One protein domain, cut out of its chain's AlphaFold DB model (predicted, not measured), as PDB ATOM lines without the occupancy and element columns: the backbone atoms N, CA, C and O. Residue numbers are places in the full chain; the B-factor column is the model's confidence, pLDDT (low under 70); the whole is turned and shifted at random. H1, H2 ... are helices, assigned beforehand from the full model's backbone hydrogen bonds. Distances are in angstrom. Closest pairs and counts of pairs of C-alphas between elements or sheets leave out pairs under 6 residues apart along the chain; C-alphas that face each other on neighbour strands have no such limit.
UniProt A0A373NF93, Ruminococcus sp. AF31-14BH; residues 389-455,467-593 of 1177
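What this domain is: This is residues 389 to 455 and 467 to 593 of the 1177 residues of a protein of Ruminococcus sp. AF31-14BH (UniProt A0A373NF93). Two helical lobes stand side by side: three long helices, H1, H2 and H3, make an up-and-down bundle, and six shorter ones, H4 to H9, make the second lobe. In that second lobe H4, H6 and H7 run alternately at shallow tilts, H5 crosses at one end of them, and the short H8 and H9 pack on H7. The end of H2, residues 450 to 455, sticks out. The printed part has 194 residues with nine named helices, H1 to H9 in chain order, and no named strand; its class is all helix. It is only just compact, close to loose, with a radius of gyration of the C-alphas of 19.5 A and spans of 58 by 46 by 30 A.

Where its parts are: Find C-alpha 396 at (133.587, 147.423, 151.215); from there H1 runs 27.7 A, residues 396 to 414. H2, residues 421 to 455, is the longest at 51.2 A and ends at (158.208, 147.440, 155.538). Past the cut, H3 runs 44.8 A over residues 467 to 496. Next come H4, residues 504 to 515, H5, residues 525 to 536, and H6, residues 541 to 551. H7, residues 554 to 572, runs 26.7 A. Look last for H8, residues 581 to 585, and H9, residues 587 to 590, whose C-alpha 590 is at (135.400, 186.240, 180.288).

How they stand to each other: Start at H1, which touches H3 at a shallow tilt of 25 degrees, the same way; the closest C-alphas, of Glu 398 and Phe 475, are 7.2 A apart, and H3 uses residues 475 to 486 alone. H2 touches H3 at 28 degrees, a shallow tilt, opposite ways, with the C-alphas of Ser 435 and Tyr 483 closest at 5.0 A. H3 and H6 are near each other. H4 touches H6 at Leu 511 and Ala 544, closest C-alphas 5.9 A apart. H5 touches H7, about perpendicular at 76 degrees, the C-alphas of Leu 529 and Ile 567 closest at 6.9 A. H7 touches H8 at Asp 568 and Leu 582, closest C-alphas 6.3 A apart, and H9 at Glu 561 and Leu 590, closest C-alphas 5.8 A apart. Each O i to N i+4 pair is within hydrogen-bond range in H2, H3, H4, H5, H7 and H8, against 12 of 15 in H1 and 5 of 7 in H6; H9 is too short for such a pair.

The domain as a whole: The two C-alphas farthest apart, of Asp 392 and Arg 593, are 59.4 A apart. Residues 456 to 466 are not printed, and C-alphas 455 and 467 are 19.0 A apart across the cut. Of the links printed whole, none is long. The mean pLDDT of the printed part is 76.2; look for values under 70 at, among others, residues 449 to 455, 467 to 474 and 497 to 507.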
ATOM      1  N   SER A 389     137.621 159.052 143.556       82.69
ATOM      2  CA  SER A 389     137.645 157.681 144.057       82.69
ATOM      3  C   SER A 389     137.030 156.770 143.003       82.69
ATOM      4  O   SER A 389     135.993 157.090 142.411       82.69
ATOM      5  N   ARG A 390     137.696 155.650 142.723       82.81
ATOM      6  CA  ARG A 390     137.278 154.701 141.695       82.81
ATOM      7  C   ARG A 390     136.289 153.701 142.296       82.81
ATOM      8  O   ARG A 390     136.566 153.071 143.310       82.81
ATOM      9  N   LEU A 391     135.100 153.609 141.706       82.50
ATOM     10  CA  LEU A 391     133.949 152.979 142.357       82.50
ATOM     11  C   LEU A 391     134.035 151.452 142.448       82.50
ATOM     12  O   LEU A 391     133.415 150.881 143.332       82.50
ATOM     13  N   ASP A 392     134.779 150.788 141.570       76.88
ATOM     14  CA  ASP A 392     134.970 149.330 141.580       76.88
ATOM     15  C   ASP A 392     136.118 148.865 142.499       76.88
ATOM     16  O   ASP A 392     136.235 147.669 142.757       76.88
ATOM     17  N   SER A 393     136.949 149.788 143.000       70.38
ATOM     18  CA  SER A 393     138.086 149.501 143.888       70.38
ATOM     19  C   SER A 393     137.880 149.969 145.330       70.38
ATOM     20  O   SER A 393     138.799 149.850 146.137       70.38
ATOM     21  N   LEU A 394     136.709 150.521 145.661       68.19
ATOM     22  CA  LEU A 394     136.379 150.951 147.021       68.19
ATOM     23  C   LEU A 394     136.423 149.758 147.988       68.19
ATOM     24  O   LEU A 394     135.821 148.712 147.728       68.19
ATOM     25  N   ASP A 395     137.088 149.925 149.137       64.81
ATOM     26  CA  ASP A 395     136.966 148.970 150.241       64.81
ATOM     27  C   ASP A 395     135.479 148.886 150.622       64.81
ATOM     28  O   ASP A 395     134.807 149.900 150.838       64.81
ATOM     29  N   LYS A 396     134.955 147.662 150.741       65.94
ATOM     30  CA  LYS A 396     133.587 147.423 151.215       65.94
ATOM     31  C   LYS A 396     133.312 148.174 152.529       65.94
ATOM     32  O   LYS A 396     132.203 148.657 152.725       65.94
ATOM     33  N   SER A 397     134.321 148.344 153.387       64.31
ATOM     34  CA  SER A 397     134.284 149.147 154.619       64.31
ATOM     35  C   SER A 397     133.899 150.614 154.394       64.31
ATOM     36  O   SER A 397     133.170 151.181 155.206       64.31
ATOM     37  N   GLU A 398     134.365 151.242 153.310       66.31
ATOM     38  CA  GLU A 398     134.021 152.630 152.973       66.31
ATOM     39  C   GLU A 398     132.576 152.742 152.491       66.31
ATOM     40  O   GLU A 398     131.862 153.673 152.873       66.31
ATOM     41  N   VAL A 399     132.107 151.741 151.743       67.25
ATOM     42  CA  VAL A 399     130.691 151.607 151.377       67.25
ATOM     43  C   VAL A 399     129.829 151.423 152.636       67.25
ATOM     44  O   VAL A 399     128.768 152.043 152.761       67.25
ATOM     45  N   TYR A 400     130.301 150.645 153.617       71.12
ATOM     46  CA  TYR A 400     129.605 150.405 154.888       71.12
ATOM     47  C   TYR A 400     129.656 151.579 155.877       71.12
ATOM     48  O   TYR A 400     128.833 151.638 156.789       71.12
ATOM     49  N   LEU A 401     130.509 152.590 155.678       70.00
ATOM     50  CA  LEU A 401     130.467 153.830 156.469       70.00
ATOM     51  C   LEU A 401     129.111 154.560 156.345       70.00
ATOM     52  O   LEU A 401     128.706 155.320 157.232       70.00
ATOM     53  N   LYS A 402     128.361 154.295 155.267       66.94
ATOM     54  CA  LYS A 402     126.961 154.712 155.126       66.94
ATOM     55  C   LYS A 402     126.080 154.157 156.248       66.94
ATOM     56  O   LYS A 402     125.211 154.883 156.721       66.94
ATOM     57  N   CYS A 403     126.300 152.913 156.678       70.31
ATOM     58  CA  CYS A 403     125.561 152.305 157.785       70.31
ATOM     59  C   CYS A 403     125.795 153.113 159.063       70.31
ATOM     60  O   CYS A 403     124.832 153.583 159.655       70.31
ATOM     61  N   ILE A 404     127.051 153.438 159.386       76.50
ATOM     62  CA  ILE A 404     127.385 154.319 160.517       76.50
ATOM     63  C   ILE A 404     126.724 155.697 160.389       76.50
ATOM     64  O   ILE A 404     126.180 156.218 161.358       76.50
ATOM     65  N   SER A 405     126.718 156.287 159.192       72.94
ATOM     66  CA  SER A 405     126.072 157.589 158.955       72.94
ATOM     67  C   SER A 405     124.549 157.533 159.146       72.94
ATOM     68  O   SER A 405     123.951 158.497 159.630       72.94
ATOM     69  N   ARG A 406     123.915 156.410 158.783       74.06
ATOM     70  CA  ARG A 406     122.496 156.148 159.048       74.06
ATOM     71  C   ARG A 406     122.246 156.046 160.551       74.06
ATOM     72  O   ARG A 406     121.378 156.762 161.043       74.06
ATOM     73  N   GLU A 407     123.062 155.272 161.268       80.62
ATOM     74  CA  GLU A 407     122.971 155.148 162.727       80.62
ATOM     75  C   GLU A 407     123.154 156.504 163.425       80.62
ATOM     76  O   GLU A 407     122.377 156.853 164.310       80.62
ATOM     77  N   MET A 408     124.101 157.339 162.981       80.25
ATOM     78  CA  MET A 408     124.262 158.711 163.489       80.25
ATOM     79  C   MET A 408     122.990 159.550 163.306       80.25
ATOM     80  O   MET A 408     122.612 160.310 164.200       80.25
ATOM     81  N   SER A 409     122.326 159.435 162.152       73.44
ATOM     82  CA  SER A 409     121.084 160.163 161.878       73.44
ATOM     83  C   SER A 409     119.930 159.683 162.760       73.44
ATOM     84  O   SER A 409     119.163 160.517 163.240       73.44
ATOM     85  N   GLN A 410     119.802 158.370 162.957       78.19
ATOM     86  CA  GLN A 410     118.754 157.757 163.775       78.19
ATOM     87  C   GLN A 410     118.935 158.124 165.250       78.19
ATOM     88  O   GLN A 410     118.084 158.808 165.811       78.19
ATOM     89  N   VAL A 411     120.122 157.870 165.812       82.81
ATOM     90  CA  VAL A 411     120.517 158.298 167.167       82.81
ATOM     91  C   VAL A 411     120.284 159.798 167.375       82.81
ATOM     92  O   VAL A 411     119.837 160.230 168.433       82.81
ATOM     93  N   GLY A 412     120.591 160.618 166.364       77.75
ATOM     94  CA  GLY A 412     120.370 162.060 166.420       77.75
ATOM     95  C   GLY A 412     118.897 162.463 166.557       77.75
ATOM     96  O   GLY A 412     118.624 163.501 167.155       77.75
ATOM     97  N   SER A 413     117.969 161.672 166.009       76.44
ATOM     98  CA  SER A 413     116.521 161.838 166.184       76.44
ATOM     99  C   SER A 413     116.058 161.278 167.528       76.44
ATOM    100  O   SER A 413     115.339 161.971 168.248       76.44
ATOM    101  N   ASP A 414     116.472 160.055 167.853       82.06
ATOM    102  CA  ASP A 414     115.971 159.297 169.002       82.06
ATOM    103  C   ASP A 414     116.318 159.987 170.315       82.06
ATOM    104  O   ASP A 414     115.452 160.114 171.169       82.06
ATOM    105  N   PHE A 415     117.511 160.587 170.412       81.56
ATOM    106  CA  PHE A 415     117.970 161.357 171.577       81.56
ATOM    107  C   PHE A 415     116.973 162.434 172.058       81.56
ATOM    108  O   PHE A 415     116.994 162.818 173.222       81.56
ATOM    109  N   PHE A 416     116.113 162.960 171.177       77.38
ATOM    110  CA  PHE A 416     115.122 163.992 171.516       77.38
ATOM    111  C   PHE A 416     113.680 163.469 171.621       77.38
ATOM    112  O   PHE A 416     112.766 164.272 171.800       77.38
ATOM    113  N   LYS A 417     113.450 162.161 171.460       83.38
ATOM    114  CA  LYS A 417     112.114 161.535 171.426       83.38
ATOM    115  C   LYS A 417     111.977 160.364 172.401       83.38
ATOM    116  O   LYS A 417     111.200 159.448 172.155       83.38
ATOM    117  N   MET A 418     112.739 160.390 173.484       86.19
ATOM    118  CA  MET A 418     112.735 159.349 174.512       86.19
ATOM    119  C   MET A 418     111.741 159.731 175.607       86.19
ATOM    120  O   MET A 418     111.675 160.903 175.983       86.19
ATOM    121  N   TYR A 419     110.975 158.762 176.113       84.62
ATOM    122  CA  TYR A 419     109.915 158.998 177.101       84.62
ATOM    123  C   TYR A 419     110.148 158.255 178.424       84.62
ATOM    124  O   TYR A 419     109.354 158.389 179.356       84.62
ATOM    125  N   SER A 420     111.231 157.480 178.528       84.06
ATOM    126  CA  SER A 420     111.580 156.712 179.721       84.06
ATOM    127  C   SER A 420     113.092 156.545 179.910       84.06
ATOM    128  O   SER A 420     113.868 156.534 178.955       84.06
ATOM    129  N   ASP A 421     113.509 156.347 181.162       85.12
ATOM    130  CA  ASP A 421     114.916 156.106 181.522       85.12
ATOM    131  C   ASP A 421     115.475 154.800 180.936       85.12
ATOM    132  O   ASP A 421     116.677 154.656 180.731       85.12
ATOM    133  N   GLU A 422     114.596 153.835 180.684       85.12
ATOM    134  CA  GLU A 422     114.905 152.555 180.047       85.12
ATOM    135  C   GLU A 422     115.372 152.757 178.600       85.12
ATOM    136  O   GLU A 422     116.426 152.255 178.209       85.12
ATOM    137  N   GLU A 423     114.646 153.578 177.834       87.94
ATOM    138  CA  GLU A 423     115.063 153.968 176.488       87.94
ATOM    139  C   GLU A 423     116.432 154.664 176.536       87.94
ATOM    140  O   GLU A 423     117.298 154.347 175.717       87.94
ATOM    141  N   ASN A 424     116.654 155.566 177.509       86.94
ATOM    142  CA  ASN A 424     117.914 156.314 177.661       86.94
ATOM    143  C   ASN A 424     119.112 155.364 177.789       86.94
ATOM    144  O   ASN A 424     120.101 155.515 177.068       86.94
ATOM    145  N   LYS A 425     118.984 154.330 178.629       87.56
ATOM    146  CA  LYS A 425     120.016 153.300 178.825       87.56
ATOM    147  C   LYS A 425     120.260 152.457 177.573       87.56
ATOM    148  O   LYS A 425     121.410 152.155 177.257       87.56
ATOM    149  N   ASN A 426     119.208 152.097 176.837       89.31
ATOM    150  CA  ASN A 426     119.342 151.335 175.588       89.31
ATOM    151  C   ASN A 426     120.103 152.130 174.523       89.31
ATOM    152  O   ASN A 426     121.001 151.597 173.862       89.31
ATOM    153  N   LEU A 427     119.793 153.424 174.394       89.94
ATOM    154  CA  LEU A 427     120.501 154.307 173.472       89.94
ATOM    155  C   LEU A 427     121.964 154.501 173.891       89.94
ATOM    156  O   LEU A 427     122.850 154.486 173.036       89.94
ATOM    157  N   GLU A 428     122.237 154.636 175.192       89.38
ATOM    158  CA  GLU A 428     123.597 154.712 175.735       89.38
ATOM    159  C   GLU A 428     124.416 153.452 175.403       89.38
ATOM    160  O   GLU A 428     125.534 153.566 174.892       89.38
ATOM    161  N   ALA A 429     123.854 152.256 175.607       90.00
ATOM    162  CA  ALA A 429     124.512 150.988 175.285       90.00
ATOM    163  C   ALA A 429     124.830 150.861 173.783       90.00
ATOM    164  O   ALA A 429     125.938 150.459 173.409       90.00
ATOM    165  N   LYS A 430     123.894 151.273 172.916       90.62
ATOM    166  CA  LYS A 430     124.097 151.318 171.459       90.62
ATOM    167  C   LYS A 430     125.237 152.268 171.086       90.62
ATOM    168  O   LYS A 430     126.138 151.911 170.325       90.62
ATOM    169  N   LEU A 431     125.219 153.477 171.647       90.69
ATOM    170  CA  LEU A 431     126.246 154.497 171.436       90.69
ATOM    171  C   LEU A 431     127.636 154.020 171.874       90.69
ATOM    172  O   LEU A 431     128.614 154.273 171.166       90.69
ATOM    173  N   ALA A 432     127.726 153.311 173.002       89.12
ATOM    174  CA  ALA A 432     128.975 152.760 173.517       89.12
ATOM    175  C   ALA A 432     129.618 151.768 172.540       89.12
ATOM    176  O   ALA A 432     130.804 151.897 172.225       89.12
ATOM    177  N   VAL A 433     128.846 150.819 172.003       89.56
ATOM    178  CA  VAL A 433     129.392 149.815 171.078       89.56
ATOM    179  C   VAL A 433     129.677 150.384 169.694       89.56
ATOM    180  O   VAL A 433     130.729 150.077 169.132       89.56
ATOM    181  N   LEU A 434     128.825 151.266 169.160       88.94
ATOM    182  CA  LEU A 434     129.112 151.954 167.894       88.94
ATOM    183  C   LEU A 434     130.394 152.787 167.991       88.94
ATOM    184  O   LEU A 434     131.236 152.752 167.092       88.94
ATOM    185  N   SER A 435     130.576 153.497 169.104       88.81
ATOM    186  CA  SER A 435     131.811 154.221 169.375       88.81
ATOM    187  C   SER A 435     133.026 153.286 169.414       88.81
ATOM    188  O   SER A 435     134.021 153.537 168.727       88.81
ATOM    189  N   GLN A 436     132.934 152.172 170.148       87.81
ATOM    190  CA  GLN A 436     134.018 151.196 170.251       87.81
ATOM    191  C   GLN A 436     134.368 150.569 168.892       87.81
ATOM    192  O   GLN A 436     135.545 150.440 168.564       87.81
ATOM    193  N   GLN A 437     133.375 150.228 168.067       86.19
ATOM    194  CA  GLN A 437     133.583 149.661 166.731       86.19
ATOM    195  C   GLN A 437     134.297 150.653 165.801       86.19
ATOM    196  O   GLN A 437     135.276 150.301 165.135       86.19
ATOM    197  N   VAL A 438     133.848 151.914 165.786       86.50
ATOM    198  CA  VAL A 438     134.480 152.979 164.993       86.50
ATOM    199  C   VAL A 438     135.914 153.229 165.466       86.50
ATOM    200  O   VAL A 438     136.811 153.400 164.637       86.50
ATOM    201  N   LYS A 439     136.148 153.203 166.784       85.25
ATOM    202  CA  LYS A 439     137.484 153.308 167.380       85.25
ATOM    203  C   LYS A 439     138.389 152.155 166.942       85.25
ATOM    204  O   LYS A 439     139.469 152.421 166.432       85.25
ATOM    205  N   ASN A 440     137.928 150.907 167.043       85.25
ATOM    206  CA  ASN A 440     138.697 149.726 166.640       85.25
ATOM    207  C   ASN A 440     139.120 149.788 165.166       85.25
ATOM    208  O   ASN A 440     140.279 149.526 164.853       85.25
ATOM    209  N   LYS A 441     138.218 150.178 164.249       83.56
ATOM    210  CA  LYS A 441     138.575 150.323 162.825       83.56
ATOM    211  C   LYS A 441     139.572 151.453 162.597       83.56
ATOM    212  O   LYS A 441     140.497 151.295 161.805       83.56
ATOM    213  N   ARG A 442     139.409 152.580 163.289       81.75
ATOM    214  CA  ARG A 442     140.372 153.684 163.224       81.75
ATOM    215  C   ARG A 442     141.759 153.230 163.688       81.75
ATOM    216  O   ARG A 442     142.731 153.493 162.991       81.75
ATOM    217  N   ASP A 443     141.835 152.536 164.820       81.69
ATOM    218  CA  ASP A 443     143.095 152.077 165.411       81.69
ATOM    219  C   ASP A 443     143.741 150.964 164.546       81.69
ATOM    220  O   ASP A 443     144.959 150.933 164.385       81.69
ATOM    221  N   GLN A 444     142.942 150.114 163.879       80.56
ATOM    222  CA  GLN A 444     143.434 149.155 162.874       80.56
ATOM    223  C   GLN A 444     144.113 149.856 161.686       80.56
ATOM    224  O   GLN A 444     145.185 149.431 161.260       80.56
ATOM    225  N   LEU A 445     143.503 150.921 161.148       77.31
ATOM    226  CA  LEU A 445     144.097 151.697 160.052       77.31
ATOM    227  C   LEU A 445     145.409 152.365 160.487       77.31
ATOM    228  O   LEU A 445     146.348 152.437 159.701       77.31
ATOM    229  N   GLU A 446     145.501 152.816 161.743       76.75
ATOM    230  CA  GLU A 446     146.742 153.366 162.304       76.75
ATOM    231  C   GLU A 446     147.869 152.332 162.376       76.75
ATOM    232  O   GLU A 446     149.011 152.653 162.048       76.75
ATOM    233  N   LEU A 447     147.557 151.097 162.771       76.38
ATOM    234  CA  LEU A 447     148.526 149.999 162.805       76.38
ATOM    235  C   LEU A 447     148.992 149.608 161.396       76.38
ATOM    236  O   LEU A 447     150.193 149.496 161.170       76.38
ATOM    237  N   GLN A 448     148.069 149.495 160.433       72.88
ATOM    238  CA  GLN A 448     148.402 149.196 159.034       72.88
ATOM    239  C   GLN A 448     149.327 150.258 158.419       72.88
ATOM    240  O   GLN A 448     150.320 149.912 157.781       72.88
ATOM    241  N   GLU A 449     149.063 151.546 158.668       69.50
ATOM    242  CA  GLU A 449     149.942 152.634 158.216       69.50
ATOM    243  C   GLU A 449     151.348 152.566 158.836       69.50
ATOM    244  O   GLU A 449     152.324 152.968 158.196       69.50
ATOM    245  N   ASN A 450     151.470 152.108 160.084       68.00
ATOM    246  CA  ASN A 450     152.758 151.984 160.765       68.00
ATOM    247  C   ASN A 450     153.550 150.765 160.261       68.00
ATOM    248  O   ASN A 450     154.735 150.908 159.953       68.00
ATOM    249  N   ASP A 451     152.892 149.621 160.058       63.78
ATOM    250  CA  ASP A 451     153.500 148.408 159.494       63.78
ATOM    251  C   ASP A 451     153.979 148.620 158.044       63.78
ATOM    252  O   ASP A 451     155.040 148.134 157.639       63.78
ATOM    253  N   GLU A 452     153.223 149.377 157.238       61.59
ATOM    254  CA  GLU A 452     153.627 149.758 155.879       61.59
ATOM    255  C   GLU A 452     154.821 150.719 155.868       61.59
ATOM    256  O   GLU A 452     155.671 150.642 154.973       61.59
ATOM    257  N   LYS A 453     154.929 151.617 156.857       61.69
ATOM    258  CA  LYS A 453     156.110 152.478 157.015       61.69
ATOM    259  C   LYS A 453     157.348 151.656 157.375       61.69
ATOM    260  O   LYS A 453     158.397 151.901 156.785       61.69
ATOM    261  N   GLU A 454     157.224 150.656 158.251       56.66
ATOM    262  CA  GLU A 454     158.338 149.778 158.643       56.66
ATOM    263  C   GLU A 454     158.797 148.830 157.515       56.66
ATOM    264  O   GLU A 454     160.003 148.625 157.330       56.66
ATOM    265  N   LYS A 455     157.875 148.298 156.697       53.03
ATOM    266  CA  LYS A 455     158.208 147.440 155.538       53.03
ATOM    267  C   LYS A 455     158.877 148.208 154.390       53.03
ATOM    268  O   LYS A 455     159.808 147.687 153.767       53.03
ATOM    269  N   SER A 467     147.481 158.114 145.497       41.47
ATOM    270  CA  SER A 467     146.021 158.171 145.644       41.47
ATOM    271  C   SER A 467     145.540 157.437 146.905       41.47
ATOM    272  O   SER A 467     144.853 158.044 147.727       41.47
ATOM    273  N   ASN A 468     146.008 156.205 147.142       46.56
ATOM    274  CA  ASN A 468     145.578 155.372 148.276       46.56
ATOM    275  C   ASN A 468     145.880 156.007 149.647       46.56
ATOM    276  O   ASN A 468     145.073 155.912 150.568       46.56
ATOM    277  N   LYS A 469     147.004 156.725 149.800       51.22
ATOM    278  CA  LYS A 469     147.347 157.407 151.070       51.22
ATOM    279  C   LYS A 469     146.384 158.547 151.426       51.22
ATOM    280  O   LYS A 469     146.150 158.805 152.607       51.22
ATOM    281  N   ASN A 470     145.846 159.254 150.432       50.97
ATOM    282  CA  ASN A 470     144.900 160.348 150.672       50.97
ATOM    283  C   ASN A 470     143.498 159.827 151.016       50.97
ATOM    284  O   ASN A 470     142.827 160.423 151.867       50.97
ATOM    285  N   ASP A 471     143.088 158.710 150.417       57.47
ATOM    286  CA  ASP A 471     141.794 158.077 150.680       57.47
ATOM    287  C   ASP A 471     141.744 157.480 152.098       57.47
ATOM    288  O   ASP A 471     140.845 157.827 152.873       57.47
ATOM    289  N   THR A 472     142.790 156.759 152.528       64.94
ATOM    290  CA  THR A 472     142.915 156.234 153.905       64.94
ATOM    291  C   THR A 472     142.840 157.341 154.963       64.94
ATOM    292  O   THR A 472     142.141 157.209 155.975       64.94
ATOM    293  N   LYS A 473     143.485 158.491 154.719       66.94
ATOM    294  CA  LYS A 473     143.438 159.650 155.624       66.94
ATOM    295  C   LYS A 473     142.034 160.257 155.720       66.94
ATOM    296  O   LYS A 473     141.551 160.518 156.823       66.94
ATOM    297  N   LYS A 474     141.348 160.459 154.586       65.94
ATOM    298  CA  LYS A 474     139.964 160.969 154.562       65.94
ATOM    299  C   LYS A 474     139.000 160.012 155.264       65.94
ATOM    300  O   LYS A 474     138.107 160.462 155.991       65.94
ATOM    301  N   PHE A 475     139.181 158.708 155.075       71.75
ATOM    302  CA  PHE A 475     138.395 157.685 155.750       71.75
ATOM    303  C   PHE A 475     138.602 157.729 157.273       71.75
ATOM    304  O   PHE A 475     137.630 157.816 158.029       71.75
ATOM    305  N   LYS A 476     139.856 157.822 157.731       75.00
ATOM    306  CA  LYS A 476     140.215 157.995 159.147       75.00
ATOM    307  C   LYS A 476     139.607 159.253 159.777       75.00
ATOM    308  O   LYS A 476     139.105 159.200 160.905       75.00
ATOM    309  N   ASP A 477     139.584 160.375 159.059       70.62
ATOM    310  CA  ASP A 477     138.957 161.617 159.532       70.62
ATOM    311  C   ASP A 477     137.432 161.474 159.675       70.62
ATOM    312  O   ASP A 477     136.835 161.971 160.637       70.62
ATOM    313  N   ARG A 478     136.770 160.768 158.745       74.06
ATOM    314  CA  ARG A 478     135.334 160.454 158.853       74.06
ATOM    315  C   ARG A 478     135.047 159.548 160.055       74.06
ATOM    316  O   ARG A 478     134.143 159.867 160.827       74.06
ATOM    317  N   LEU A 479     135.841 158.495 160.262       78.75
ATOM    318  CA  LEU A 479     135.732 157.622 161.439       78.75
ATOM    319  C   LEU A 479     135.941 158.406 162.734       78.75
ATOM    320  O   LEU A 479     135.169 158.284 163.678       78.75
ATOM    321  N   THR A 480     136.930 159.294 162.766       75.75
ATOM    322  CA  THR A 480     137.201 160.134 163.935       75.75
ATOM    323  C   THR A 480     136.021 161.053 164.267       75.75
ATOM    324  O   THR A 480     135.697 161.228 165.442       75.75
ATOM    325  N   ARG A 481     135.339 161.613 163.260       74.06
ATOM    326  CA  ARG A 481     134.112 162.401 163.467       74.06
ATOM    327  C   ARG A 481     132.958 161.552 163.999       74.06
ATOM    328  O   ARG A 481     132.305 161.974 164.949       74.06
ATOM    329  N   ALA A 482     132.737 160.365 163.432       78.56
ATOM    330  CA  ALA A 482     131.702 159.444 163.904       78.56
ATOM    331  C   ALA A 482     131.951 159.005 165.360       78.56
ATOM    332  O   ALA A 482     131.047 159.095 166.185       78.56
ATOM    333  N   TYR A 483     133.193 158.647 165.703       82.94
ATOM    334  CA  TYR A 483     133.603 158.308 167.070       82.94
ATOM    335  C   TYR A 483     133.242 159.421 168.058       82.94
ATOM    336  O   TYR A 483     132.565 159.183 169.052       82.94
ATOM    337  N   ARG A 484     133.628 160.666 167.751       75.06
ATOM    338  CA  ARG A 484     133.338 161.821 168.612       75.06
ATOM    339  C   ARG A 484     131.841 162.091 168.736       75.06
ATOM    340  O   ARG A 484     131.378 162.421 169.820       75.06
ATOM    341  N   PHE A 485     131.089 161.949 167.644       81.19
ATOM    342  CA  PHE A 485     129.638 162.124 167.652       81.19
ATOM    343  C   PHE A 485     128.950 161.156 168.621       81.19
ATOM    344  O   PHE A 485     128.059 161.588 169.363       81.19
ATOM    345  N   PHE A 486     129.355 159.881 168.603       85.56
ATOM    346  CA  PHE A 486     128.801 158.847 169.472       85.56
ATOM    347  C   PHE A 486     129.275 159.000 170.917       85.56
ATOM    348  O   PHE A 486     128.430 159.053 171.804       85.56
ATOM    349  N   GLU A 487     130.585 159.161 171.157       80.25
ATOM    350  CA  GLU A 487     131.136 159.369 172.506       80.25
ATOM    351  C   GLU A 487     130.484 160.550 173.215       80.25
ATOM    352  O   GLU A 487     130.022 160.412 174.341       80.25
ATOM    353  N   TYR A 488     130.376 161.695 172.538       75.50
ATOM    354  CA  TYR A 488     129.792 162.889 173.135       75.50
ATOM    355  C   TYR A 488     128.332 162.672 173.557       75.50
ATOM    356  O   TYR A 488     127.923 163.075 174.641       75.50
ATOM    357  N   ARG A 489     127.517 162.014 172.722       81.38
ATOM    358  CA  ARG A 489     126.112 161.722 173.066       81.38
ATOM    359  C   ARG A 489     125.987 160.662 174.150       81.38
ATOM    360  O   ARG A 489     125.113 160.805 174.994       81.38
ATOM    361  N   LYS A 490     126.861 159.654 174.138       84.88
ATOM    362  CA  LYS A 490     126.947 158.639 175.192       84.88
ATOM    363  C   LYS A 490     127.181 159.324 176.534       84.88
ATOM    364  O   LYS A 490     126.365 159.190 177.431       84.88
ATOM    365  N   GLN A 491     128.215 160.161 176.604       72.31
ATOM    366  CA  GLN A 491     128.582 160.932 177.792       72.31
ATOM    367  C   GLN A 491     127.434 161.802 178.314       72.31
ATOM    368  O   GLN A 491     127.199 161.852 179.519       72.31
ATOM    369  N   ARG A 492     126.671 162.447 177.422       75.31
ATOM    370  CA  ARG A 492     125.481 163.210 177.825       75.31
ATOM    371  C   ARG A 492     124.417 162.350 178.502       75.31
ATOM    372  O   ARG A 492     123.826 162.821 179.464       75.31
ATOM    373  N   LEU A 493     124.141 161.150 177.986       78.88
ATOM    374  CA  LEU A 493     123.176 160.233 178.605       78.88
ATOM    375  C   LEU A 493     123.702 159.746 179.955       78.88
ATOM    376  O   LEU A 493     122.985 159.830 180.946       78.88
ATOM    377  N   THR A 494     124.985 159.374 180.026       74.31
ATOM    378  CA  THR A 494     125.641 158.984 181.281       74.31
ATOM    379  C   THR A 494     125.510 160.073 182.354       74.31
ATOM    380  O   THR A 494     125.239 159.764 183.512       74.31
ATOM    381  N   ALA A 495     125.648 161.350 181.979       67.94
ATOM    382  CA  ALA A 495     125.494 162.481 182.893       67.94
ATOM    383  C   ALA A 495     124.054 162.671 183.398       67.94
ATOM    384  O   ALA A 495     123.862 163.076 184.538       67.94
ATOM    385  N   MET A 496     123.035 162.341 182.594       72.62
ATOM    386  CA  MET A 496     121.628 162.413 183.022       72.62
ATOM    387  C   MET A 496     121.283 161.393 184.121       72.62
ATOM    388  O   MET A 496     120.274 161.553 184.802       72.62
ATOM    389  N   HIS A 497     122.089 160.340 184.295       67.62
ATOM    390  CA  HIS A 497     121.808 159.245 185.226       67.62
ATOM    391  C   HIS A 497     122.324 159.457 186.650       67.62
ATOM    392  O   HIS A 497     121.987 158.661 187.531       67.62
ATOM    393  N   LYS A 498     123.154 160.474 186.898       62.62
ATOM    394  CA  LYS A 498     123.850 160.621 188.178       62.62
ATOM    395  C   LYS A 498     123.350 161.873 188.928       62.62
ATOM    396  O   LYS A 498     123.203 162.921 188.307       62.62
ATOM    397  N   PRO A 499     123.036 161.786 190.236       55.38
ATOM    398  CA  PRO A 499     122.632 162.952 191.024       55.38
ATOM    399  C   PRO A 499     123.799 163.943 191.175       55.38
ATOM    400  O   PRO A 499     124.944 163.506 191.294       55.38
ATOM    401  N   GLU A 500     123.491 165.246 191.261       54.41
ATOM    402  CA  GLU A 500     124.438 166.391 191.299       54.41
ATOM    403  C   GLU A 500     125.579 166.284 192.340       54.41
ATOM    404  O   GLU A 500     126.535 167.044 192.287       54.41
ATOM    405  N   ASN A 501     125.510 165.356 193.304       51.44
ATOM    406  CA  ASN A 501     126.443 165.292 194.436       51.44
ATOM    407  C   ASN A 501     127.311 164.022 194.525       51.44
ATOM    408  O   ASN A 501     128.171 163.973 195.401       51.44
ATOM    409  N   GLU A 502     127.135 162.995 193.679       49.25
ATOM    410  CA  GLU A 502     127.850 161.706 193.866       49.25
ATOM    411  C   GLU A 502     128.719 161.236 192.690       49.25
ATOM    412  O   GLU A 502     129.245 160.124 192.719       49.25
ATOM    413  N   SER A 503     128.957 162.058 191.663       49.69
ATOM    414  CA  SER A 503     129.851 161.631 190.568       49.69
ATOM    415  C   SER A 503     130.367 162.714 189.626       49.69
ATOM    416  O   SER A 503     131.007 162.384 188.620       49.69
ATOM    417  N   ASP A 504     130.070 163.977 189.922       56.22
ATOM    418  CA  ASP A 504     130.394 165.081 189.029       56.22
ATOM    419  C   ASP A 504     131.885 165.109 188.696       56.22
ATOM    420  O   ASP A 504     132.223 165.429 187.570       56.22
ATOM    421  N   GLU A 505     132.771 164.667 189.590       65.44
ATOM    422  CA  GLU A 505     134.220 164.671 189.353       65.44
ATOM    423  C   GLU A 505     134.678 163.807 188.169       65.44
ATOM    424  O   GLU A 505     135.470 164.275 187.361       65.44
ATOM    425  N   GLU A 506     134.175 162.579 187.992       67.06
ATOM    426  CA  GLU A 506     134.621 161.713 186.883       67.06
ATOM    427  C   GLU A 506     134.134 162.251 185.527       67.06
ATOM    428  O   GLU A 506     134.873 162.272 184.540       67.06
ATOM    429  N   TYR A 507     132.893 162.743 185.486       67.06
ATOM    430  CA  TYR A 507     132.309 163.346 184.290       67.06
ATOM    431  C   TYR A 507     132.921 164.721 183.981       67.06
ATOM    432  O   TYR A 507     133.271 165.007 182.833       67.06
ATOM    433  N   LYS A 508     133.132 165.553 185.008       73.81
ATOM    434  CA  LYS A 508     133.908 166.795 184.921       73.81
ATOM    435  C   LYS A 508     135.304 166.497 184.398       73.81
ATOM    436  O   LYS A 508     135.733 167.189 183.485       73.81
ATOM    437  N   ASP A 509     135.980 165.455 184.876       74.88
ATOM    438  CA  ASP A 509     137.296 165.038 184.382       74.88
ATOM    439  C   ASP A 509     137.275 164.648 182.900       74.88
ATOM    440  O   ASP A 509     138.219 164.944 182.165       74.88
ATOM    441  N   GLU A 510     136.209 164.018 182.406       70.06
ATOM    442  CA  GLU A 510     136.053 163.749 180.973       70.06
ATOM    443  C   GLU A 510     135.827 165.015 180.144       70.06
ATOM    444  O   GLU A 510     136.465 165.188 179.100       70.06
ATOM    445  N   LEU A 511     134.981 165.936 180.612       76.06
ATOM    446  CA  LEU A 511     134.804 167.240 179.972       76.06
ATOM    447  C   LEU A 511     136.116 168.034 179.986       76.06
ATOM    448  O   LEU A 511     136.525 168.553 178.947       76.06
ATOM    449  N   LYS A 512     136.845 168.027 181.107       79.94
ATOM    450  CA  LYS A 512     138.209 168.556 181.238       79.94
ATOM    451  C   LYS A 512     139.137 167.897 180.211       79.94
ATOM    452  O   LYS A 512     139.857 168.599 179.511       79.94
ATOM    453  N   LYS A 513     139.087 166.578 179.986       76.69
ATOM    454  CA  LYS A 513     139.887 165.913 178.926       76.69
ATOM    455  C   LYS A 513     139.546 166.397 177.509       76.69
ATOM    456  O   LYS A 513     140.431 166.369 176.656       76.69
ATOM    457  N   ILE A 514     138.317 166.835 177.232       74.88
ATOM    458  CA  ILE A 514     137.930 167.409 175.928       74.88
ATOM    459  C   ILE A 514     138.365 168.873 175.813       74.88
ATOM    460  O   ILE A 514     138.913 169.264 174.775       74.88
ATOM    461  N   ILE A 515     138.101 169.663 176.859       81.06
ATOM    462  CA  ILE A 515     138.348 171.107 176.904       81.06
ATOM    463  C   ILE A 515     139.849 171.378 176.970       81.06
ATOM    464  O   ILE A 515     140.357 172.156 176.169       81.06
ATOM    465  N   TYR A 516     140.533 170.705 177.894       79.75
ATOM    466  CA  TYR A 516     141.913 170.953 178.295       79.75
ATOM    467  C   TYR A 516     142.916 169.974 177.688       79.75
ATOM    468  O   TYR A 516     144.024 170.357 177.319       79.75
ATOM    469  N   ARG A 517     142.515 168.703 177.562       66.31
ATOM    470  CA  ARG A 517     143.297 167.609 176.963       66.31
ATOM    471  C   ARG A 517     144.775 167.600 177.408       66.31
ATOM    472  O   ARG A 517     145.651 167.626 176.557       66.31
ATOM    473  N   GLY A 518     145.068 167.541 178.714       53.59
ATOM    474  CA  GLY A 518     146.432 167.445 179.280       53.59
ATOM    475  C   GLY A 518     146.657 168.307 180.526       53.59
ATOM    476  O   GLY A 518     145.731 168.974 180.978       53.59
ATOM    477  N   THR A 519     147.868 168.287 181.097       47.12
ATOM    478  CA  THR A 519     148.249 169.109 182.264       47.12
ATOM    479  C   THR A 519     148.882 170.437 181.836       47.12
ATOM    480  O   THR A 519     149.960 170.468 181.247       47.12
ATOM    481  N   PHE A 520     148.233 171.549 182.188       51.59
ATOM    482  CA  PHE A 520     148.583 172.904 181.737       51.59
ATOM    483  C   PHE A 520     149.898 173.484 182.228       51.59
ATOM    484  O   PHE A 520     150.434 174.400 181.608       51.59
ATOM    485  N   GLU A 521     150.415 172.991 183.345       52.06
ATOM    486  CA  GLU A 521     151.475 173.692 184.069       52.06
ATOM    487  C   GLU A 521     152.889 173.414 183.519       52.06
ATOM    488  O   GLU A 521     153.854 173.994 184.014       52.06
ATOM    489  N   LYS A 522     153.050 172.527 182.515       54.06
ATOM    490  CA  LYS A 522     154.375 172.086 182.014       54.06
ATOM    491  C   LYS A 522     154.507 171.897 180.492       54.06
ATOM    492  O   LYS A 522     155.533 171.384 180.052       54.06
ATOM    493  N   GLU A 523     153.509 172.270 179.692       62.91
ATOM    494  CA  GLU A 523     153.508 172.031 178.236       62.91
ATOM    495  C   GLU A 523     153.818 173.297 177.425       62.91
ATOM    496  O   GLU A 523     153.476 174.405 177.839       62.91
ATOM    497  N   ASP A 524     154.461 173.134 176.263       77.06
ATOM    498  CA  ASP A 524     154.734 174.230 175.332       77.06
ATOM    499  C   ASP A 524     153.455 174.707 174.616       77.06
ATOM    500  O   ASP A 524     152.516 173.943 174.374       77.06
ATOM    501  N   ASP A 525     153.431 175.984 174.239       79.00
ATOM    502  CA  ASP A 525     152.255 176.636 173.657       79.00
ATOM    503  C   ASP A 525     151.798 176.027 172.319       79.00
ATOM    504  O   ASP A 525     150.603 176.036 172.004       79.00
ATOM    505  N   THR A 526     152.717 175.435 171.546       79.25
ATOM    506  CA  THR A 526     152.389 174.795 170.261       79.25
ATOM    507  C   THR A 526     151.573 173.528 170.495       79.25
ATOM    508  O   THR A 526     150.556 173.304 169.831       79.25
ATOM    509  N   THR A 527     151.978 172.723 171.478       79.75
ATOM    510  CA  THR A 527     151.256 171.514 171.884       79.75
ATOM    511  C   THR A 527     149.848 171.846 172.383       79.75
ATOM    512  O   THR A 527     148.880 171.204 171.963       79.75
ATOM    513  N   VAL A 528     149.700 172.886 173.211       81.75
ATOM    514  CA  VAL A 528     148.389 173.337 173.716       81.75
ATOM    515  C   VAL A 528     147.454 173.720 172.560       81.75
ATOM    516  O   VAL A 528     146.312 173.251 172.493       81.75
ATOM    517  N   LEU A 529     147.948 174.509 171.602       82.75
ATOM    518  CA  LEU A 529     147.176 174.980 170.450       82.75
ATOM    519  C   LEU A 529     146.744 173.834 169.518       82.75
ATOM    520  O   LEU A 529     145.601 173.799 169.057       82.75
ATOM    521  N   GLN A 530     147.630 172.865 169.260       81.69
ATOM    522  CA  GLN A 530     147.314 171.685 168.447       81.69
ATOM    523  C   GLN A 530     146.195 170.842 169.068       81.69
ATOM    524  O   GLN A 530     145.304 170.362 168.358       81.69
ATOM    525  N   ARG A 531     146.203 170.684 170.397       79.12
ATOM    526  CA  ARG A 531     145.164 169.934 171.113       79.12
ATOM    527  C   ARG A 531     143.822 170.653 171.095       79.12
ATOM    528  O   ARG A 531     142.818 170.005 170.791       79.12
ATOM    529  N   PHE A 532     143.819 171.967 171.323       86.12
ATOM    530  CA  PHE A 532     142.629 172.803 171.158       86.12
ATOM    531  C   PHE A 532     142.042 172.650 169.749       86.12
ATOM    532  O   PHE A 532     140.881 172.270 169.608       86.12
ATOM    533  N   MET A 533     142.847 172.846 168.698       84.50
ATOM    534  CA  MET A 533     142.366 172.796 167.312       84.50
ATOM    535  C   MET A 533     141.787 171.439 166.921       84.50
ATOM    536  O   MET A 533     140.825 171.369 166.155       84.50
ATOM    537  N   TYR A 534     142.328 170.352 167.470       77.31
ATOM    538  CA  TYR A 534     141.788 169.015 167.256       77.31
ATOM    539  C   TYR A 534     140.359 168.866 167.806       77.31
ATOM    540  O   TYR A 534     139.498 168.321 167.105       77.31
ATOM    541  N   SER A 535     140.101 169.343 169.030       74.62
ATOM    542  CA  SER A 535     138.771 169.322 169.665       74.62
ATOM    543  C   SER A 535     137.827 170.373 169.066       74.62
ATOM    544  O   SER A 535     136.639 170.108 168.884       74.62
ATOM    545  N   PHE A 536     138.342 171.547 168.701       82.19
ATOM    546  CA  PHE A 536     137.570 172.644 168.120       82.19
ATOM    547  C   PHE A 536     137.048 172.298 166.719       82.19
ATOM    548  O   PHE A 536     135.850 172.389 166.466       82.19
ATOM    549  N   ASN A 537     137.905 171.765 165.839       75.75
ATOM    550  CA  ASN A 537     137.510 171.323 164.491       75.75
ATOM    551  C   ASN A 537     136.582 170.096 164.490       75.75
ATOM    552  O   ASN A 537     136.023 169.738 163.455       75.75
ATOM    553  N   ALA A 538     136.424 169.441 165.641       66.62
ATOM    554  CA  ALA A 538     135.450 168.375 165.835       66.62
ATOM    555  C   ALA A 538     134.001 168.853 165.929       66.62
ATOM    556  O   ALA A 538     133.110 168.009 165.884       66.62
ATOM    557  N   ASP A 539     133.805 170.142 166.219       69.25
ATOM    558  CA  ASP A 539     132.540 170.708 166.692       69.25
ATOM    559  C   ASP A 539     132.034 170.098 168.023       69.25
ATOM    560  O   ASP A 539     130.833 169.978 168.253       69.25
ATOM    561  N   ILE A 540     132.951 169.689 168.917       69.19
ATOM    562  CA  ILE A 540     132.612 169.163 170.262       69.19
ATOM    563  C   ILE A 540     133.062 170.074 171.408       69.19
ATOM    564  O   ILE A 540     132.515 169.992 172.501       69.19
ATOM    565  N   TRP A 541     134.052 170.944 171.178       82.19
ATOM    566  CA  TRP A 541     134.671 171.744 172.241       82.19
ATOM    567  C   TRP A 541     133.708 172.770 172.852       82.19
ATOM    568  O   TRP A 541     133.542 172.804 174.067       82.19
ATOM    569  N   GLY A 542     132.999 173.549 172.027       79.44
ATOM    570  CA  GLY A 542     132.035 174.534 172.535       79.44
ATOM    571  C   GLY A 542     130.861 173.894 173.278       79.44
ATOM    572  O   GLY A 542     130.398 174.417 174.286       79.44
ATOM    573  N   ALA A 543     130.434 172.715 172.824       73.56
ATOM    574  CA  ALA A 543     129.369 171.958 173.460       73.56
ATOM    575  C   ALA A 543     129.818 171.349 174.807       73.56
ATOM    576  O   ALA A 543     129.025 171.297 175.745       73.56
ATOM    577  N   ALA A 544     131.090 170.944 174.923       77.75
ATOM    578  CA  ALA A 544     131.696 170.525 176.187       77.75
ATOM    579  C   ALA A 544     131.818 171.690 177.182       77.75
ATOM    580  O   ALA A 544     131.509 171.505 178.352       77.75
ATOM    581  N   ILE A 545     132.187 172.895 176.724       84.81
ATOM    582  CA  ILE A 545     132.220 174.100 177.573       84.81
ATOM    583  C   ILE A 545     130.840 174.412 178.144       84.81
ATOM    584  O   ILE A 545     130.715 174.580 179.352       84.81
ATOM    585  N   GLY A 546     129.810 174.456 177.294       78.38
ATOM    586  CA  GLY A 546     128.452 174.764 177.747       78.38
ATOM    587  C   GLY A 546     127.935 173.771 178.790       78.38
ATOM    588  O   GLY A 546     127.234 174.165 179.711       78.38
ATOM    589  N   MET A 547     128.324 172.494 178.687       76.25
ATOM    590  CA  MET A 547     128.015 171.481 179.705       76.25
ATOM    591  C   MET A 547     128.852 171.643 180.959       76.25
ATOM    592  O   MET A 547     128.337 171.544 182.057       76.25
ATOM    593  N   TYR A 548     130.146 171.896 180.820       80.62
ATOM    594  CA  TYR A 548     131.012 172.063 181.975       80.62
ATOM    595  C   TYR A 548     130.559 173.247 182.843       80.62
ATOM    596  O   TYR A 548     130.550 173.148 184.064       80.62
ATOM    597  N   GLN A 549     130.060 174.320 182.220       80.62
ATOM    598  CA  GLN A 549     129.506 175.487 182.910       80.62
ATOM    599  C   GLN A 549     128.281 175.198 183.790       80.62
ATOM    600  O   GLN A 549     128.028 175.983 184.703       80.62
ATOM    601  N   THR A 550     127.524 174.121 183.544       75.00
ATOM    602  CA  THR A 550     126.354 173.785 184.377       75.00
ATOM    603  C   THR A 550     126.735 173.104 185.690       75.00
ATOM    604  O   THR A 550     125.951 173.158 186.628       75.00
ATOM    605  N   PHE A 551     127.922 172.492 185.768       73.38
ATOM    606  CA  PHE A 551     128.386 171.735 186.944       73.38
ATOM    607  C   PHE A 551     129.603 172.369 187.639       73.38
ATOM    608  O   PHE A 551     129.891 172.056 188.794       73.38
ATOM    609  N   ALA A 552     130.369 173.208 186.934       78.62
ATOM    610  CA  ALA A 552     131.606 173.795 187.439       78.62
ATOM    611  C   ALA A 552     131.356 174.776 188.593       78.62
ATOM    612  O   ALA A 552     130.484 175.646 188.509       78.62
ATOM    613  N   ASP A 553     132.162 174.668 189.653       82.50
ATOM    614  CA  ASP A 553     132.146 175.642 190.744       82.50
ATOM    615  C   ASP A 553     132.824 176.972 190.344       82.50
ATOM    616  O   ASP A 553     133.415 177.113 189.271       82.50
ATOM    617  N   ASN A 554     132.760 177.986 191.211       81.19
ATOM    618  CA  ASN A 554     133.338 179.303 190.914       81.19
ATOM    619  C   ASN A 554     134.862 179.274 190.684       81.19
ATOM    620  O   ASN A 554     135.378 180.109 189.941       81.19
ATOM    621  N   LYS A 555     135.595 178.350 191.319       85.50
ATOM    622  CA  LYS A 555     137.041 178.202 191.125       85.50
ATOM    623  C   LYS A 555     137.321 177.541 189.775       85.50
ATOM    624  O   LYS A 555     138.151 178.031 189.020       85.50
ATOM    625  N   GLU A 556     136.593 176.482 189.450       86.12
ATOM    626  CA  GLU A 556     136.683 175.759 188.183       86.12
ATOM    627  C   GLU A 556     136.286 176.630 186.982       86.12
ATOM    628  O   GLU A 556     136.909 176.550 185.922       86.12
ATOM    629  N   LEU A 557     135.272 177.486 187.138       85.25
ATOM    630  CA  LEU A 557     134.890 178.470 186.124       85.25
ATOM    631  C   LEU A 557     136.002 179.493 185.887       85.25
ATOM    632  O   LEU A 557     136.223 179.883 184.743       85.25
ATOM    633  N   LYS A 558     136.728 179.884 186.939       85.88
ATOM    634  CA  LYS A 558     137.885 180.773 186.823       85.88
ATOM    635  C   LYS A 558     139.068 180.091 186.128       85.88
ATOM    636  O   LYS A 558     139.702 180.700 185.277       85.88
ATOM    637  N   GLU A 559     139.330 178.818 186.423       87.56
ATOM    638  CA  GLU A 559     140.335 178.024 185.695       87.56
ATOM    639  C   GLU A 559     139.983 177.908 184.199       87.56
ATOM    640  O   GLU A 559     140.850 178.035 183.332       87.56
ATOM    641  N   LEU A 560     138.698 177.723 183.880       89.06
ATOM    642  CA  LEU A 560     138.211 177.710 182.502       89.06
ATOM    643  C   LEU A 560     138.376 179.073 181.820       89.06
ATOM    644  O   LEU A 560     138.784 179.128 180.660       89.06
ATOM    645  N   GLU A 561     138.057 180.158 182.526       88.62
ATOM    646  CA  GLU A 561     138.246 181.535 182.066       88.62
ATOM    647  C   GLU A 561     139.717 181.789 181.703       88.62
ATOM    648  O   GLU A 561     140.014 182.201 180.580       88.62
ATOM    649  N   GLU A 562     140.640 181.446 182.608       88.19
ATOM    650  CA  GLU A 562     142.090 181.560 182.408       88.19
ATOM    651  C   GLU A 562     142.572 180.716 181.216       88.19
ATOM    652  O   GLU A 562     143.409 181.162 180.425       88.19
ATOM    653  N   TYR A 563     142.018 179.512 181.032       89.00
ATOM    654  CA  TYR A 563     142.345 178.667 179.886       89.00
ATOM    655  C   TYR A 563     141.869 179.260 178.556       89.00
ATOM    656  O   TYR A 563     142.635 179.296 177.588       89.00
ATOM    657  N   ILE A 564     140.620 179.728 178.483       89.31
ATOM    658  CA  ILE A 564     140.081 180.331 177.259       89.31
ATOM    659  C   ILE A 564     140.844 181.614 176.924       89.31
ATOM    660  O   ILE A 564     141.173 181.821 175.755       89.31
ATOM    661  N   ASP A 565     141.200 182.422 177.925       88.06
ATOM    662  CA  ASP A 565     142.049 183.602 177.744       88.06
ATOM    663  C   ASP A 565     143.442 183.236 177.208       88.06
ATOM    664  O   ASP A 565     143.943 183.876 176.280       88.06
ATOM    665  N   LYS A 566     144.051 182.153 177.712       87.88
ATOM    666  CA  LYS A 566     145.316 181.633 177.172       87.88
ATOM    667  C   LYS A 566     145.171 181.212 175.707       87.88
ATOM    668  O   LYS A 566     145.995 181.598 174.882       87.88
ATOM    669  N   ILE A 567     144.145 180.434 175.354       89.31
ATOM    670  CA  ILE A 567     143.918 179.999 173.963       89.31
ATOM    671  C   ILE A 567     143.668 181.192 173.040       89.31
ATOM    672  O   ILE A 567     144.168 181.205 171.912       89.31
ATOM    673  N   ASP A 568     142.930 182.197 173.511       89.88
ATOM    674  CA  ASP A 568     142.719 183.451 172.797       89.88
ATOM    675  C   ASP A 568     144.060 184.124 172.474       89.88
ATOM    676  O   ASP A 568     144.363 184.366 171.304       89.88
ATOM    677  N   LYS A 569     144.921 184.297 173.484       88.56
ATOM    678  CA  LYS A 569     146.260 184.879 173.309       88.56
ATOM    679  C   LYS A 569     147.131 184.091 172.337       88.56
ATOM    680  O   LYS A 569     147.765 184.675 171.459       88.56
ATOM    681  N   LEU A 570     147.110 182.759 172.419       88.12
ATOM    682  CA  LEU A 570     147.862 181.901 171.497       88.12
ATOM    683  C   LEU A 570     147.353 181.992 170.052       88.12
ATOM    684  O   LEU A 570     148.138 181.917 169.105       88.12
ATOM    685  N   CYS A 571     146.047 182.168 169.859       87.31
ATOM    686  CA  CYS A 571     145.478 182.337 168.528       87.31
ATOM    687  C   CYS A 571     145.814 183.724 167.959       87.31
ATOM    688  O   CYS A 571     146.406 183.819 166.877       87.31
ATOM    689  N   TYR A 572     145.459 184.791 168.676       87.06
ATOM    690  CA  TYR A 572     145.395 186.150 168.125       87.06
ATOM    691  C   TYR A 572     146.566 187.060 168.527       87.06
ATOM    692  O   TYR A 572     146.888 187.973 167.773       87.06
ATOM    693  N   GLY A 573     147.271 186.770 169.621       83.00
ATOM    694  CA  GLY A 573     148.368 187.578 170.170       83.00
ATOM    695  C   GLY A 573     148.134 187.973 171.634       83.00
ATOM    696  O   GLY A 573     147.026 187.860 172.142       83.00
ATOM    697  N   GLU A 574     149.181 188.446 172.317       72.94
ATOM    698  CA  GLU A 574     149.147 188.770 173.759       72.94
ATOM    699  C   GLU A 574     148.167 189.895 174.130       72.94
ATOM    700  O   GLU A 574     147.618 189.913 175.236       72.94
ATOM    701  N   GLU A 575     147.939 190.844 173.220       71.88
ATOM    702  CA  GLU A 575     147.031 191.960 173.465       71.88
ATOM    703  C   GLU A 575     145.581 191.608 173.104       71.88
ATOM    704  O   GLU A 575     145.320 191.002 172.064       71.88
ATOM    705  N   PRO A 576     144.605 192.040 173.922       65.81
ATOM    706  CA  PRO A 576     143.200 192.001 173.564       65.81
ATOM    707  C   PRO A 576     142.883 192.643 172.217       65.81
ATOM    708  O   PRO A 576     143.051 193.847 172.043       65.81
ATOM    709  N   VAL A 577     142.328 191.854 171.297       81.50
ATOM    710  CA  VAL A 577     141.920 192.337 169.973       81.50
ATOM    711  C   VAL A 577     140.416 192.208 169.755       81.50
ATOM    712  O   VAL A 577     139.802 191.184 170.053       81.50
ATOM    713  N   GLU A 578     139.811 193.259 169.200       81.69
ATOM    714  CA  GLU A 578     138.356 193.372 168.991       81.69
ATOM    715  C   GLU A 578     137.800 192.344 167.989       81.69
ATOM    716  O   GLU A 578     136.606 192.059 167.990       81.69
ATOM    717  N   TYR A 579     138.658 191.771 167.142       88.69
ATOM    718  CA  TYR A 579     138.287 190.818 166.093       88.69
ATOM    719  C   TYR A 579     138.415 189.342 166.521       88.69
ATOM    720  O   TYR A 579     138.258 188.440 165.689       88.69
ATOM    721  N   SER A 580     138.720 189.073 167.798       91.38
ATOM    722  CA  SER A 580     138.760 187.703 168.316       91.38
ATOM    723  C   SER A 580     137.361 187.081 168.326       91.38
ATOM    724  O   SER A 580     136.435 187.572 168.978       91.38
ATOM    725  N   TYR A 581     137.219 185.943 167.642       91.44
ATOM    726  CA  TYR A 581     135.991 185.156 167.692       91.44
ATOM    727  C   TYR A 581     135.775 184.530 169.076       91.44
ATOM    728  O   TYR A 581     134.654 184.542 169.576       91.44
ATOM    729  N   LEU A 582     136.828 183.984 169.698       89.69
ATOM    730  CA  LEU A 582     136.704 183.257 170.968       89.69
ATOM    731  C   LEU A 582     136.291 184.204 172.092       89.69
ATOM    732  O   LEU A 582     135.341 183.917 172.816       89.69
ATOM    733  N   ARG A 583     136.930 185.371 172.180       88.06
ATOM    734  CA  ARG A 583     136.575 186.365 173.189       88.06
ATOM    735  C   ARG A 583     135.159 186.906 173.014       88.06
ATOM    736  O   ARG A 583     134.484 187.181 174.000       88.06
ATOM    737  N   CYS A 584     134.687 187.028 171.772       86.88
ATOM    738  CA  CYS A 584     133.313 187.434 171.497       86.88
ATOM    739  C   CYS A 584     132.302 186.338 171.880       86.88
ATOM    740  O   CYS A 584     131.344 186.620 172.600       86.88
ATOM    741  N   ALA A 585     132.547 185.093 171.460       86.06
ATOM    742  CA  ALA A 585     131.656 183.959 171.701       86.06
ATOM    743  C   ALA A 585     131.548 183.582 173.189       86.06
ATOM    744  O   ALA A 585     130.470 183.230 173.654       86.06
ATOM    745  N   TYR A 586     132.643 183.702 173.946       86.06
ATOM    746  CA  TYR A 586     132.707 183.375 175.377       86.06
ATOM    747  C   TYR A 586     132.745 184.616 176.275       86.06
ATOM    748  O   TYR A 586     133.215 184.549 177.410       86.06
ATOM    749  N   ARG A 587     132.244 185.755 175.779       82.00
ATOM    750  CA  ARG A 587     132.272 187.039 176.490       82.00
ATOM    751  C   ARG A 587     131.694 186.943 177.896       82.00
ATOM    752  O   ARG A 587     132.343 187.406 178.819       82.00
ATOM    753  N   ASP A 588     130.538 186.301 178.049       76.81
ATOM    754  CA  ASP A 588     129.826 186.201 179.330       76.81
ATOM    755  C   ASP A 588     130.649 185.460 180.397       76.81
ATOM    756  O   ASP A 588     130.547 185.760 181.585       76.81
ATOM    757  N   LEU A 589     131.491 184.509 179.973       79.56
ATOM    758  CA  LEU A 589     132.429 183.822 180.858       79.56
ATOM    759  C   LEU A 589     133.645 184.709 181.177       79.56
ATOM    760  O   LEU A 589     134.064 184.762 182.326       79.56
ATOM    761  N   LEU A 590     134.183 185.419 180.180       79.44
ATOM    762  CA  LEU A 590     135.400 186.240 180.288       79.44
ATOM    763  C   LEU A 590     135.184 187.621 180.936       79.44
ATOM    764  O   LEU A 590     136.143 188.263 181.350       79.44
ATOM    765  N   SER A 591     133.952 188.136 180.992       67.56
ATOM    766  CA  SER A 591     133.657 189.469 181.545       67.56
ATOM    767  C   SER A 591     133.492 189.492 183.069       67.56
ATOM    768  O   SER A 591     133.276 190.566 183.636       67.56
ATOM    769  N   GLY A 592     133.604 188.332 183.727       58.50
ATOM    770  CA  GLY A 592     133.359 188.140 185.155       58.50
ATOM    771  C   GLY A 592     131.873 188.252 185.515       58.50
ATOM    772  O   GLY A 592     131.200 189.233 185.188       58.50
ATOM    773  N   ARG A 593     131.336 187.266 186.243       53.50
ATOM    774  CA  ARG A 593     130.022 187.387 186.894       53.50
ATOM    775  C   ARG A 593     130.139 188.461 187.978       53.50
ATOM    776  O   ARG A 593     130.643 188.181 189.062       53.50
TER     777      ARG A 593